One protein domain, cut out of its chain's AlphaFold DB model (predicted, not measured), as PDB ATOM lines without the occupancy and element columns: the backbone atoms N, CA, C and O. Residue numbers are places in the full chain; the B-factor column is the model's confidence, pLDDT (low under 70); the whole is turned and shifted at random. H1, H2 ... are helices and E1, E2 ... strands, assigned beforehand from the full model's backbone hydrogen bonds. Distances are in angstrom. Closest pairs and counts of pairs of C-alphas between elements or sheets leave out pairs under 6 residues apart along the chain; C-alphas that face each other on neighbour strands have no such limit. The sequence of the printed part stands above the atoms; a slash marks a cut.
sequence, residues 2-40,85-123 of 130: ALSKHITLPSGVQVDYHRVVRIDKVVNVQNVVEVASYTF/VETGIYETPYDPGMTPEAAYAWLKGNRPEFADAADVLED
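Overview. This is residues 2 to 40 and 85 to 123 of the 130 residues of an uncharacterized protein of Eggerthella lenta (UniProt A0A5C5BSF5). One strongly twisted sheet of five strands has the helix H1 packed over one face, making two layers. The long strand E2 bends in the middle of the sheet, with E3 next to it and E4 at the edge beyond E3, and with E1 next to it across from E3 and E5 at the edge beyond E1. The printed part has 78 residues, in chain order E1 E2 E3 E4 H1 E5, class mixed. The sheet, E4 E3 E2 E1 E5, is antiparallel; the whole is compact, radius of gyration of the C-alphas 12.4 A, spanning 37 by 27 by 21 A.

Arrangement. Start at E2, residues 14 to 26, which bends by 72 degrees at residue 17. With E1, residues 2 to 8, and E3, residues 30 to 38, it makes a meander, each strand the antiparallel neighbour of the one before, in two hairpins. Look within hydrogen-bond range for N 3 and O 18, 2.7 A, and N 24 and O 32, 2.9 A. The edge strands are E4, residues 85 to 93, with N 33 and O 90 of E3 and E4 at 2.8 A, and E5, residues 118 to 120, with N 4 and O 118 at 2.8 A. H1, residues 100 to 110, is on the sheet, its closest C-alpha to E2 being Pro 100 to Val 20, 7.3 A; in it every O i to N i+4 pair is within range.

Along the chain. Find E1 at C-alpha 2, (-1.631, 9.682, 28.754); E2 runs 31.5 A to C-alpha 26, (20.493, 7.274, 21.448). E3 and E4 each run 25.9 A.

Size, cuts and confidence. Residues 41 to 84 are not printed; C-alphas 40 and 85 are 9.9 A apart. Residue 123 has pLDDT under 70.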
ATOM      1  N   ALA A   2      -1.999  10.606  27.690       94.31
ATOM      2  CA  ALA A   2      -1.631   9.682  28.754       94.31
ATOM      3  C   ALA A   2      -2.402   8.364  28.570       94.31
ATOM      4  O   ALA A   2      -3.326   8.288  27.761       94.31
ATOM      5  N   LEU A   3      -2.032   7.344  29.334       95.94
ATOM      6  CA  LEU A   3      -2.700   6.052  29.408       95.94
ATOM      7  C   LEU A   3      -3.455   5.937  30.732       95.94
ATOM      8  O   LEU A   3      -2.877   6.156  31.794       95.94
ATOM      9  N   SER A   4      -4.725   5.551  30.661       96.19
ATOM     10  CA  SER A   4      -5.542   5.177  31.813       96.19
ATOM     11  C   SER A   4      -5.571   3.662  31.937       96.19
ATOM     12  O   SER A   4      -6.175   2.975  31.102       96.19
ATOM     13  N   LYS A   5      -4.925   3.133  32.975       95.94
ATOM     14  CA  LYS A   5      -4.847   1.695  33.238       95.94
ATOM     15  C   LYS A   5      -4.502   1.448  34.695       95.94
ATOM     16  O   LYS A   5      -3.514   1.957  35.182       95.94
ATOM     17  N   HIS A   6      -5.272   0.615  35.384       96.38
ATOM     18  CA  HIS A   6      -4.935   0.254  36.756       96.38
ATOM     19  C   HIS A   6      -3.760  -0.736  36.793       96.38
ATOM     20  O   HIS A   6      -3.861  -1.830  36.228       96.38
ATOM     21  N   ILE A   7      -2.678  -0.373  37.483       95.56
ATOM     22  CA  ILE A   7      -1.490  -1.206  37.697       95.56
ATOM     23  C   ILE A   7      -1.161  -1.224  39.193       95.56
ATOM     24  O   ILE A   7      -1.107  -0.190  39.857       95.56
ATOM     25  N   THR A   8      -0.932  -2.420  39.737       96.31
ATOM     26  CA  THR A   8      -0.405  -2.592  41.097       96.31
ATOM     27  C   THR A   8       1.105  -2.781  41.021       96.31
ATOM     28  O   THR A   8       1.580  -3.744  40.419       96.31
ATOM     29  N   LEU A   9       1.854  -1.857  41.618       94.31
ATOM     30  CA  LEU A   9       3.314  -1.901  41.657       94.31
ATOM     31  C   LEU A   9       3.811  -2.970  42.647       94.31
ATOM     32  O   LEU A   9       3.081  -3.338  43.571       94.31
ATOM     33  N   PRO A  10       5.074  -3.428  42.542       93.00
ATOM     34  CA  PRO A  10       5.669  -4.344  43.521       93.00
ATOM     35  C   PRO A  10       5.674  -3.804  44.960       93.00
ATOM     36  O   PRO A  10       5.664  -4.581  45.909       93.00
ATOM     37  N   SER A  11       5.661  -2.476  45.125       91.38
ATOM     38  CA  SER A  11       5.527  -1.792  46.417       91.38
ATOM     39  C   SER A  11       4.133  -1.929  47.046       91.38
ATOM     40  O   SER A  11       3.949  -1.565  48.204       91.38
ATOM     41  N   GLY A  12       3.145  -2.431  46.299       93.75
ATOM     42  CA  GLY A  12       1.734  -2.471  46.686       93.75
ATOM     43  C   GLY A  12       0.972  -1.174  46.398       93.75
ATOM     44  O   GLY A  12      -0.245  -1.139  46.570       93.75
ATOM     45  N   VAL A  13       1.653  -0.120  45.934       95.12
ATOM     46  CA  VAL A  13       1.014   1.133  45.514       95.12
ATOM     47  C   VAL A  13       0.247   0.907  44.213       95.12
ATOM     48  O   VAL A  13       0.725   0.243  43.291       95.12
ATOM     49  N   GLN A  14      -0.956   1.467  44.147       96.44
ATOM     50  CA  GLN A  14      -1.803   1.433  42.963       96.44
ATOM     51  C   GLN A  14      -1.651   2.730  42.178       96.44
ATOM     52  O   GLN A  14      -1.687   3.815  42.757       96.44
ATOM     53  N   VAL A  15      -1.491   2.597  40.866       96.88
ATOM     54  CA  VAL A  15      -1.393   3.702  39.910       96.88
ATOM     55  C   VAL A  15      -2.399   3.489  38.783       96.88
ATOM     56  O   VAL A  15      -2.676   2.344  38.419       96.88
ATOM     57  N   ASP A  16      -2.985   4.573  38.272       96.56
ATOM     58  CA  ASP A  16      -4.014   4.499  37.224       96.56
ATOM     59  C   ASP A  16      -3.797   5.431  36.020       96.56
ATOM     60  O   ASP A  16      -4.452   5.263  34.988       96.56
ATOM     61  N   TYR A  17      -2.862   6.380  36.128       96.31
ATOM     62  CA  TYR A  17      -2.606   7.404  35.122       96.31
ATOM     63  C   TYR A  17      -1.123   7.417  34.760       96.31
ATOM     64  O   TYR A  17      -0.275   7.691  35.608       96.31
ATOM     65  N   HIS A  18      -0.799   7.142  33.497       96.88
ATOM     66  CA  HIS A  18       0.578   6.953  33.036       96.88
ATOM     67  C   HIS A  18       0.892   7.856  31.857       96.88
ATOM     68  O   HIS A  18       0.217   7.813  30.830       96.88
ATOM     69  N   ARG A  19       1.947   8.653  31.962       95.69
ATOM     70  CA  ARG A  19       2.318   9.616  30.931       95.69
ATOM     71  C   ARG A  19       3.743   9.386  30.475       95.69
ATOM     72  O   ARG A  19       4.649   9.372  31.296       95.69
ATOM     73  N   VAL A  20       3.951   9.300  29.168       96.81
ATOM     74  CA  VAL A  20       5.273   9.476  28.572       96.81
ATOM     75  C   VAL A  20       5.727  10.906  28.859       96.81
ATOM     76  O   VAL A  20       5.155  11.863  28.335       96.81
ATOM     77  N   VAL A  21       6.723  11.051  29.727       96.00
ATOM     78  CA  VAL A  21       7.293  12.350  30.119       96.00
ATOM     79  C   VAL A  21       8.501  12.720  29.280       96.00
ATOM     80  O   VAL A  21       8.786  13.904  29.107       96.00
ATOM     81  N   ARG A  22       9.190  11.720  28.730       96.81
ATOM     82  CA  ARG A  22      10.393  11.927  27.936       96.81
ATOM     83  C   ARG A  22      10.568  10.826  26.902       96.81
ATOM     84  O   ARG A  22      10.281   9.659  27.159       96.81
ATOM     85  N   ILE A  23      11.065  11.227  25.736       97.62
ATOM     86  CA  ILE A  23      11.563  10.323  24.703       97.62
ATOM     87  C   ILE A  23      12.977  10.777  24.370       97.62
ATOM     88  O   ILE A  23      13.164  11.838  23.776       97.62
ATOM     89  N   ASP A  24      13.964   9.970  24.738       97.44
ATOM     90  CA  ASP A  24      15.344  10.167  24.315       97.44
ATOM     91  C   ASP A  24      15.671   9.301  23.105       97.44
ATOM     92  O   ASP A  24      15.108   8.225  22.886       97.44
ATOM     93  N   LYS A  25      16.631   9.775  22.312       97.06
ATOM     94  CA  LYS A  25      17.150   9.063  21.145       97.06
ATOM     95  C   LYS A  25      18.649   8.881  21.319       97.06
ATOM     96  O   LYS A  25      19.409   9.842  21.227       97.06
ATOM     97  N   VAL A  26      19.080   7.643  21.539       96.81
ATOM     98  CA  VAL A  26      20.493   7.274  21.448       96.81
ATOM     99  C   VAL A  26      20.754   6.921  19.990       96.81
ATOM    100  O   VAL A  26      20.342   5.866  19.507       96.81
ATOM    101  N   VAL A  27      21.371   7.859  19.270       97.19
ATOM    102  CA  VAL A  27      21.514   7.813  17.808       97.19
ATOM    103  C   VAL A  27      22.130   6.489  17.354       97.19
ATOM    104  O   VAL A  27      23.210   6.117  17.805       97.19
ATOM    105  N   ASN A  28      21.444   5.806  16.433       96.56
ATOM    106  CA  ASN A  28      21.811   4.498  15.876       96.56
ATOM    107  C   ASN A  28      21.863   3.341  16.896       96.56
ATOM    108  O   ASN A  28      22.450   2.304  16.591       96.56
ATOM    109  N   VAL A  29      21.267   3.499  18.084       97.56
ATOM    110  CA  VAL A  29      21.251   2.472  19.143       97.56
ATOM    111  C   VAL A  29      19.824   2.140  19.569       97.56
ATOM    112  O   VAL A  29      19.357   1.037  19.301       97.56
ATOM    113  N   GLN A  30      19.116   3.085  20.199       97.56
ATOM    114  CA  GLN A  30      17.769   2.863  20.740       97.56
ATOM    115  C   GLN A  30      17.022   4.177  20.981       97.56
ATOM    116  O   GLN A  30      17.639   5.246  21.043       97.56
ATOM    117  N   ASN A  31      15.705   4.104  21.171       98.06
ATOM    118  CA  ASN A  31      14.985   5.152  21.894       98.06
ATOM    119  C   ASN A  31      14.772   4.720  23.344       98.06
ATOM    120  O   ASN A  31      14.731   3.528  23.658       98.06
ATOM    121  N   VAL A  32      14.633   5.705  24.224       98.06
ATOM    122  CA  VAL A  32      14.290   5.497  25.631       98.06
ATOM    123  C   VAL A  32      13.013   6.272  25.910       98.06
ATOM    124  O   VAL A  32      12.975   7.487  25.735       98.06
ATOM    125  N   VAL A  33      11.966   5.558  26.309       98.12
ATOM    126  CA  VAL A  33      10.659   6.110  26.666       98.12
ATOM    127  C   VAL A  33      10.541   6.096  28.184       98.12
ATOM    128  O   VAL A  33      10.535   5.035  28.807       98.12
ATOM    129  N   GLU A  34      10.447   7.279  28.777       98.25
ATOM    130  CA  GLU A  34      10.255   7.462  30.213       98.25
ATOM    131  C   GLU A  34       8.775   7.705  30.501       98.25
ATOM    132  O   GLU A  34       8.154   8.592  29.905       98.25
ATOM    133  N   VAL A  35       8.212   6.922  31.415       97.88
ATOM    134  CA  VAL A  35       6.797   6.951  31.785       97.88
ATOM    135  C   VAL A  35       6.668   7.306  33.260       97.88
ATOM    136  O   VAL A  35       7.127   6.560  34.118       97.88
ATOM    137  N   ALA A  36       5.993   8.410  33.558       97.31
ATOM    138  CA  ALA A  36       5.584   8.775  34.908       97.31
ATOM    139  C   ALA A  36       4.189   8.214  35.199       97.31
ATOM    140  O   ALA A  36       3.244   8.471  34.450       97.31
ATOM    141  N   SER A  37       4.062   7.463  36.286       97.19
ATOM    142  CA  SER A  37       2.828   6.815  36.723       97.19
ATOM    143  C   SER A  37       2.353   7.422  38.035       97.19
ATOM    144  O   SER A  37       3.086   7.454  39.021       97.19
ATOM    145  N   TYR A  38       1.111   7.881  38.043       96.94
ATOM    146  CA  TYR A  38       0.481   8.570  39.159       96.94
ATOM    147  C   TYR A  38      -0.555   7.664  39.809       96.94
ATOM    148  O   TYR A  38      -1.198   6.851  39.138       96.94
ATOM    149  N   THR A  39      -0.753   7.840  41.114       95.88
ATOM    150  CA  THR A  39      -1.788   7.109  41.858       95.88
ATOM    151  C   THR A  39      -3.181   7.358  41.293       95.88
ATOM    152  O   THR A  39      -3.978   6.430  41.215       95.88
ATOM    153  N   PHE A  40      -3.448   8.598  40.884       93.69
ATOM    154  CA  PHE A  40      -4.669   9.011  40.206       93.69
ATOM    155  C   PHE A  40      -4.433  10.248  39.335       93.69
ATOM    156  O   PHE A  40      -3.548  11.056  39.627       93.69
ATOM    157  N   VAL A  85       4.974   9.802  42.390       95.50
ATOM    158  CA  VAL A  85       5.166   9.462  40.981       95.50
ATOM    159  C   VAL A  85       6.118   8.277  40.893       95.50
ATOM    160  O   VAL A  85       7.235   8.336  41.401       95.50
ATOM    161  N   GLU A  86       5.679   7.206  40.237       97.00
ATOM    162  CA  GLU A  86       6.537   6.080  39.874       97.00
ATOM    163  C   GLU A  86       7.073   6.280  38.457       97.00
ATOM    164  O   GLU A  86       6.292   6.434  37.515       97.00
ATOM    165  N   THR A  87       8.392   6.222  38.287       96.75
ATOM    166  CA  THR A  87       9.028   6.368  36.973       96.75
ATOM    167  C   THR A  87       9.428   5.010  36.406       96.75
ATOM    168  O   THR A  87      10.266   4.308  36.966       96.75
ATOM    169  N   GLY A  88       8.872   4.667  35.246       96.62
ATOM    170  CA  GLY A  88       9.278   3.525  34.431       96.62
ATOM    171  C   GLY A  88      10.136   3.958  33.243       96.62
ATOM    172  O   GLY A  88       9.848   4.964  32.598       96.62
ATOM    173  N   ILE A  89      11.169   3.180  32.923       97.50
ATOM    174  CA  ILE A  89      12.032   3.406  31.756       97.50
ATOM    175  C   ILE A  89      11.912   2.211  30.816       97.50
ATOM    176  O   ILE A  89      12.118   1.064  31.218       97.50
ATOM    177  N   TYR A  90      11.604   2.488  29.554       97.69
ATOM    178  CA  TYR A  90      11.404   1.478  28.527       97.69
ATOM    179  C   TYR A  90      12.310   1.736  27.328       97.69
ATOM    180  O   TYR A  90      12.229   2.771  26.672       97.69
ATOM    181  N   GLU A  91      13.155   0.761  27.014       97.50
ATOM    182  CA  GLU A  91      14.005   0.796  25.827       97.50
ATOM    183  C   GLU A  91      13.257   0.214  24.626       97.50
ATOM    184  O   GLU A  91      12.593  -0.826  24.736       97.50
ATOM    185  N   THR A  92      13.367   0.886  23.481       96.06
ATOM    186  CA  THR A  92      12.758   0.465  22.214       96.06
ATOM    187  C   THR A  92      13.824   0.370  21.125       96.06
ATOM    188  O   THR A  92      14.836   1.074  21.196       96.06
ATOM    189  N   PRO A  93      13.605  -0.428  20.062       96.94
ATOM    190  CA  PRO A  93      14.443  -0.356  18.869       96.94
ATOM    191  C   PRO A  93      14.573   1.085  18.370       96.94
ATOM    192  O   PRO A  93      13.626   1.862  18.494       96.94
ATOM    193  N   TYR A  94      15.738   1.423  17.812       97.38
ATOM    194  CA  TYR A  94      16.001   2.766  17.310       97.38
ATOM    195  C   TYR A  94      15.059   3.145  16.165       97.38
ATOM    196  O   TYR A  94      15.089   2.550  15.088       97.38
ATOM    197  N   ASP A  95      14.299   4.203  16.397       96.94
ATOM    198  CA  ASP A  95      13.491   4.917  15.432       96.94
ATOM    199  C   ASP A  95      13.866   6.417  15.470       96.94
ATOM    200  O   ASP A  95      13.565   7.131  16.442       96.94
ATOM    201  N   PRO A  96      14.527   6.941  14.418       96.00
ATOM    202  CA  PRO A  96      14.851   8.363  14.334       96.00
ATOM    203  C   PRO A  96      13.591   9.241  14.282       96.00
ATOM    204  O   PRO A  96      13.625  10.390  14.734       96.00
ATOM    205  N   GLY A  97      12.476   8.707  13.780       95.69
ATOM    206  CA  GLY A  97      11.191   9.379  13.616       95.69
ATOM    207  C   GLY A  97      10.245   9.254  14.807       95.69
ATOM    208  O   GLY A  97       9.144   9.788  14.719       95.69
ATOM    209  N   MET A  98      10.653   8.612  15.913       96.62
ATOM    210  CA  MET A  98       9.745   8.340  17.034       96.62
ATOM    211  C   MET A  98       9.053   9.617  17.531       96.62
ATOM    212  O   MET A  98       9.730  10.579  17.925       96.62
ATOM    213  N   THR A  99       7.715   9.586  17.503       95.81
ATOM    214  CA  THR A  99       6.800  10.607  18.032       95.81
ATOM    215  C   THR A  99       6.211  10.158  19.377       95.81
ATOM    216  O   THR A  99       6.298   8.972  19.718       95.81
ATOM    217  N   PRO A 100       5.577  11.061  20.148       94.38
ATOM    218  CA  PRO A 100       4.834  10.683  21.348       94.38
ATOM    219  C   PRO A 100       3.773   9.607  21.096       94.38
ATOM    220  O   PRO A 100       3.696   8.630  21.836       94.38
ATOM    221  N   GLU A 101       2.987   9.735  20.029       94.75
ATOM    222  CA  GLU A 101       1.922   8.792  19.666       94.75
ATOM    223  C   GLU A 101       2.500   7.412  19.345       94.75
ATOM    224  O   GLU A 101       1.977   6.399  19.810       94.75
ATOM    225  N   ALA A 102       3.619   7.374  18.614       95.88
ATOM    226  CA  ALA A 102       4.340   6.139  18.331       95.88
ATOM    227  C   ALA A 102       4.869   5.481  19.615       95.88
ATOM    228  O   ALA A 102       4.786   4.262  19.747       95.88
ATOM    229  N   ALA A 103       5.352   6.265  20.585       97.06
ATOM    230  CA  ALA A 103       5.788   5.744  21.880       97.06
ATOM    231  C   ALA A 103       4.623   5.131  22.676       97.06
ATOM    232  O   ALA A 103       4.751   4.022  23.194       97.06
ATOM    233  N   TYR A 104       3.462   5.791  22.721       96.81
ATOM    234  CA  TYR A 104       2.265   5.235  23.364       96.81
ATOM    235  C   TYR A 104       1.776   3.954  22.683       96.81
ATOM    236  O   TYR A 104       1.506   2.963  23.361       96.81
ATOM    237  N   ALA A 105       1.713   3.938  21.351       96.56
ATOM    238  CA  ALA A 105       1.365   2.737  20.595       96.56
ATOM    239  C   ALA A 105       2.365   1.598  20.848       96.56
ATOM    240  O   ALA A 105       1.965   0.446  21.023       96.56
ATOM    241  N   TRP A 106       3.660   1.918  20.925       97.19
ATOM    242  CA  TRP A 106       4.698   0.945  21.243       97.19
ATOM    243  C   TRP A 106       4.502   0.346  22.637       97.19
ATOM    244  O   TRP A 106       4.571  -0.876  22.769       97.19
ATOM    245  N   LEU A 107       4.201   1.169  23.651       97.56
ATOM    246  CA  LEU A 107       3.914   0.695  25.008       97.56
ATOM    247  C   LEU A 107       2.759  -0.310  24.997       97.56
ATOM    248  O   LEU A 107       2.939  -1.434  25.453       97.56
ATOM    249  N   LYS A 108       1.618   0.028  24.389       97.38
ATOM    250  CA  LYS A 108       0.469  -0.893  24.302       97.38
ATOM    251  C   LYS A 108       0.796  -2.180  23.541       97.38
ATOM    252  O   LYS A 108       0.346  -3.257  23.914       97.38
ATOM    253  N   GLY A 109       1.584  -2.085  22.471       97.12
ATOM    254  CA  GLY A 109       1.921  -3.237  21.633       97.12
ATOM    255  C   GLY A 109       2.968  -4.180  22.231       97.12
ATOM    256  O   GLY A 109       2.983  -5.358  21.886       97.12
ATOM    257  N   ASN A 110       3.851  -3.680  23.103       97.12
ATOM    258  CA  ASN A 110       5.040  -4.417  23.554       97.12
ATOM    259  C   ASN A 110       5.093  -4.645  25.068       97.12
ATOM    260  O   ASN A 110       5.929  -5.420  25.535       97.12
ATOM    261  N   ARG A 111       4.233  -3.979  25.846       95.88
ATOM    262  CA  ARG A 111       4.201  -4.068  27.308       95.88
ATOM    263  C   ARG A 111       2.841  -4.602  27.767       95.88
ATOM    264  O   ARG A 111       1.837  -3.903  27.614       95.88
ATOM    265  N   PRO A 112       2.780  -5.838  28.307       95.06
ATOM    266  CA  PRO A 112       1.526  -6.461  28.731       95.06
ATOM    267  C   PRO A 112       0.722  -5.613  29.715       95.06
ATOM    268  O   PRO A 112      -0.505  -5.632  29.681       95.06
ATOM    269  N   GLU A 113       1.402  -4.848  30.567       94.69
ATOM    270  CA  GLU A 113       0.777  -3.974  31.556       94.69
ATOM    271  C   GLU A 113      -0.026  -2.818  30.939       94.69
ATOM    272  O   GLU A 113      -0.929  -2.305  31.594       94.69
ATOM    273  N   PHE A 114       0.233  -2.455  29.675       96.44
ATOM    274  CA  PHE A 114      -0.445  -1.366  28.964       96.44
ATOM    275  C   PHE A 114      -1.319  -1.827  27.789       96.44
ATOM    276  O   PHE A 114      -1.896  -0.982  27.106       96.44
ATOM    277  N   ALA A 115      -1.433  -3.131  27.525       95.19
ATOM    278  CA  ALA A 115      -2.016  -3.654  26.282       95.19
ATOM    279  C   ALA A 115      -3.453  -3.181  25.992       95.19
ATOM    280  O   ALA A 115      -3.822  -2.947  24.843       95.19
ATOM    281  N   ASP A 116      -4.258  -3.009  27.033       94.94
ATOM    282  CA  ASP A 116      -5.657  -2.575  27.000       94.94
ATOM    283  C   ASP A 116      -5.854  -1.178  27.615       94.94
ATOM    284  O   ASP A 116      -6.971  -0.798  27.967       94.94
ATOM    285  N   ALA A 117      -4.775  -0.405  27.769       96.69
ATOM    286  CA  ALA A 117      -4.854   0.932  28.334       96.69
ATOM    287  C   ALA A 117      -5.636   1.888  27.418       96.69
ATOM    288  O   ALA A 117      -5.397   1.963  26.206       96.69
ATOM    289  N   ALA A 118      -6.542   2.670  28.005       95.44
ATOM    290  CA  ALA A 118      -7.292   3.693  27.283       95.44
ATOM    291  C   ALA A 118      -6.451   4.968  27.119       95.44
ATOM    292  O   ALA A 118      -5.738   5.354  28.044       95.44
ATOM    293  N   ASP A 119      -6.543   5.634  25.967       95.00
ATOM    294  CA  ASP A 119      -5.909   6.942  25.779       95.00
ATOM    295  C   ASP A 119      -6.721   8.039  26.467       95.00
ATOM    296  O   ASP A 119      -7.944   8.108  26.342       95.00
ATOM    297  N   VAL A 120      -6.020   8.921  27.172       92.25
ATOM    298  CA  VAL A 120      -6.580  10.115  27.807       92.25
ATOM    299  C   VAL A 120      -5.836  11.332  27.276       92.25
ATOM    300  O   VAL A 120      -4.605  11.389  27.289       92.25
ATOM    301  N   LEU A 121      -6.575  12.321  26.785       87.44
ATOM    302  CA  LEU A 121      -6.007  13.598  26.359       87.44
ATOM    303  C   LEU A 121      -5.856  14.522  27.572       87.44
ATOM    304  O   LEU A 121      -6.728  14.546  28.442       87.44
ATOM    305  N   GLU A 122      -4.749  15.267  27.638       76.25
ATOM    306  CA  GLU A 122      -4.619  16.346  28.622       76.25
ATOM    307  C   GLU A 122      -5.351  17.597  28.114       76.25
ATOM    308  O   GLU A 122      -5.604  17.752  26.915       76.25
ATOM    309  N   ASP A 123      -5.696  18.495  29.037       69.69
ATOM    310  CA  ASP A 123      -6.350  19.764  28.715       69.69
ATOM    311  C   ASP A 123      -5.527  20.530  27.658       69.69
ATOM    312  O   ASP A 123      -4.314  20.694  27.804       69.69
TER     313      ASP A 123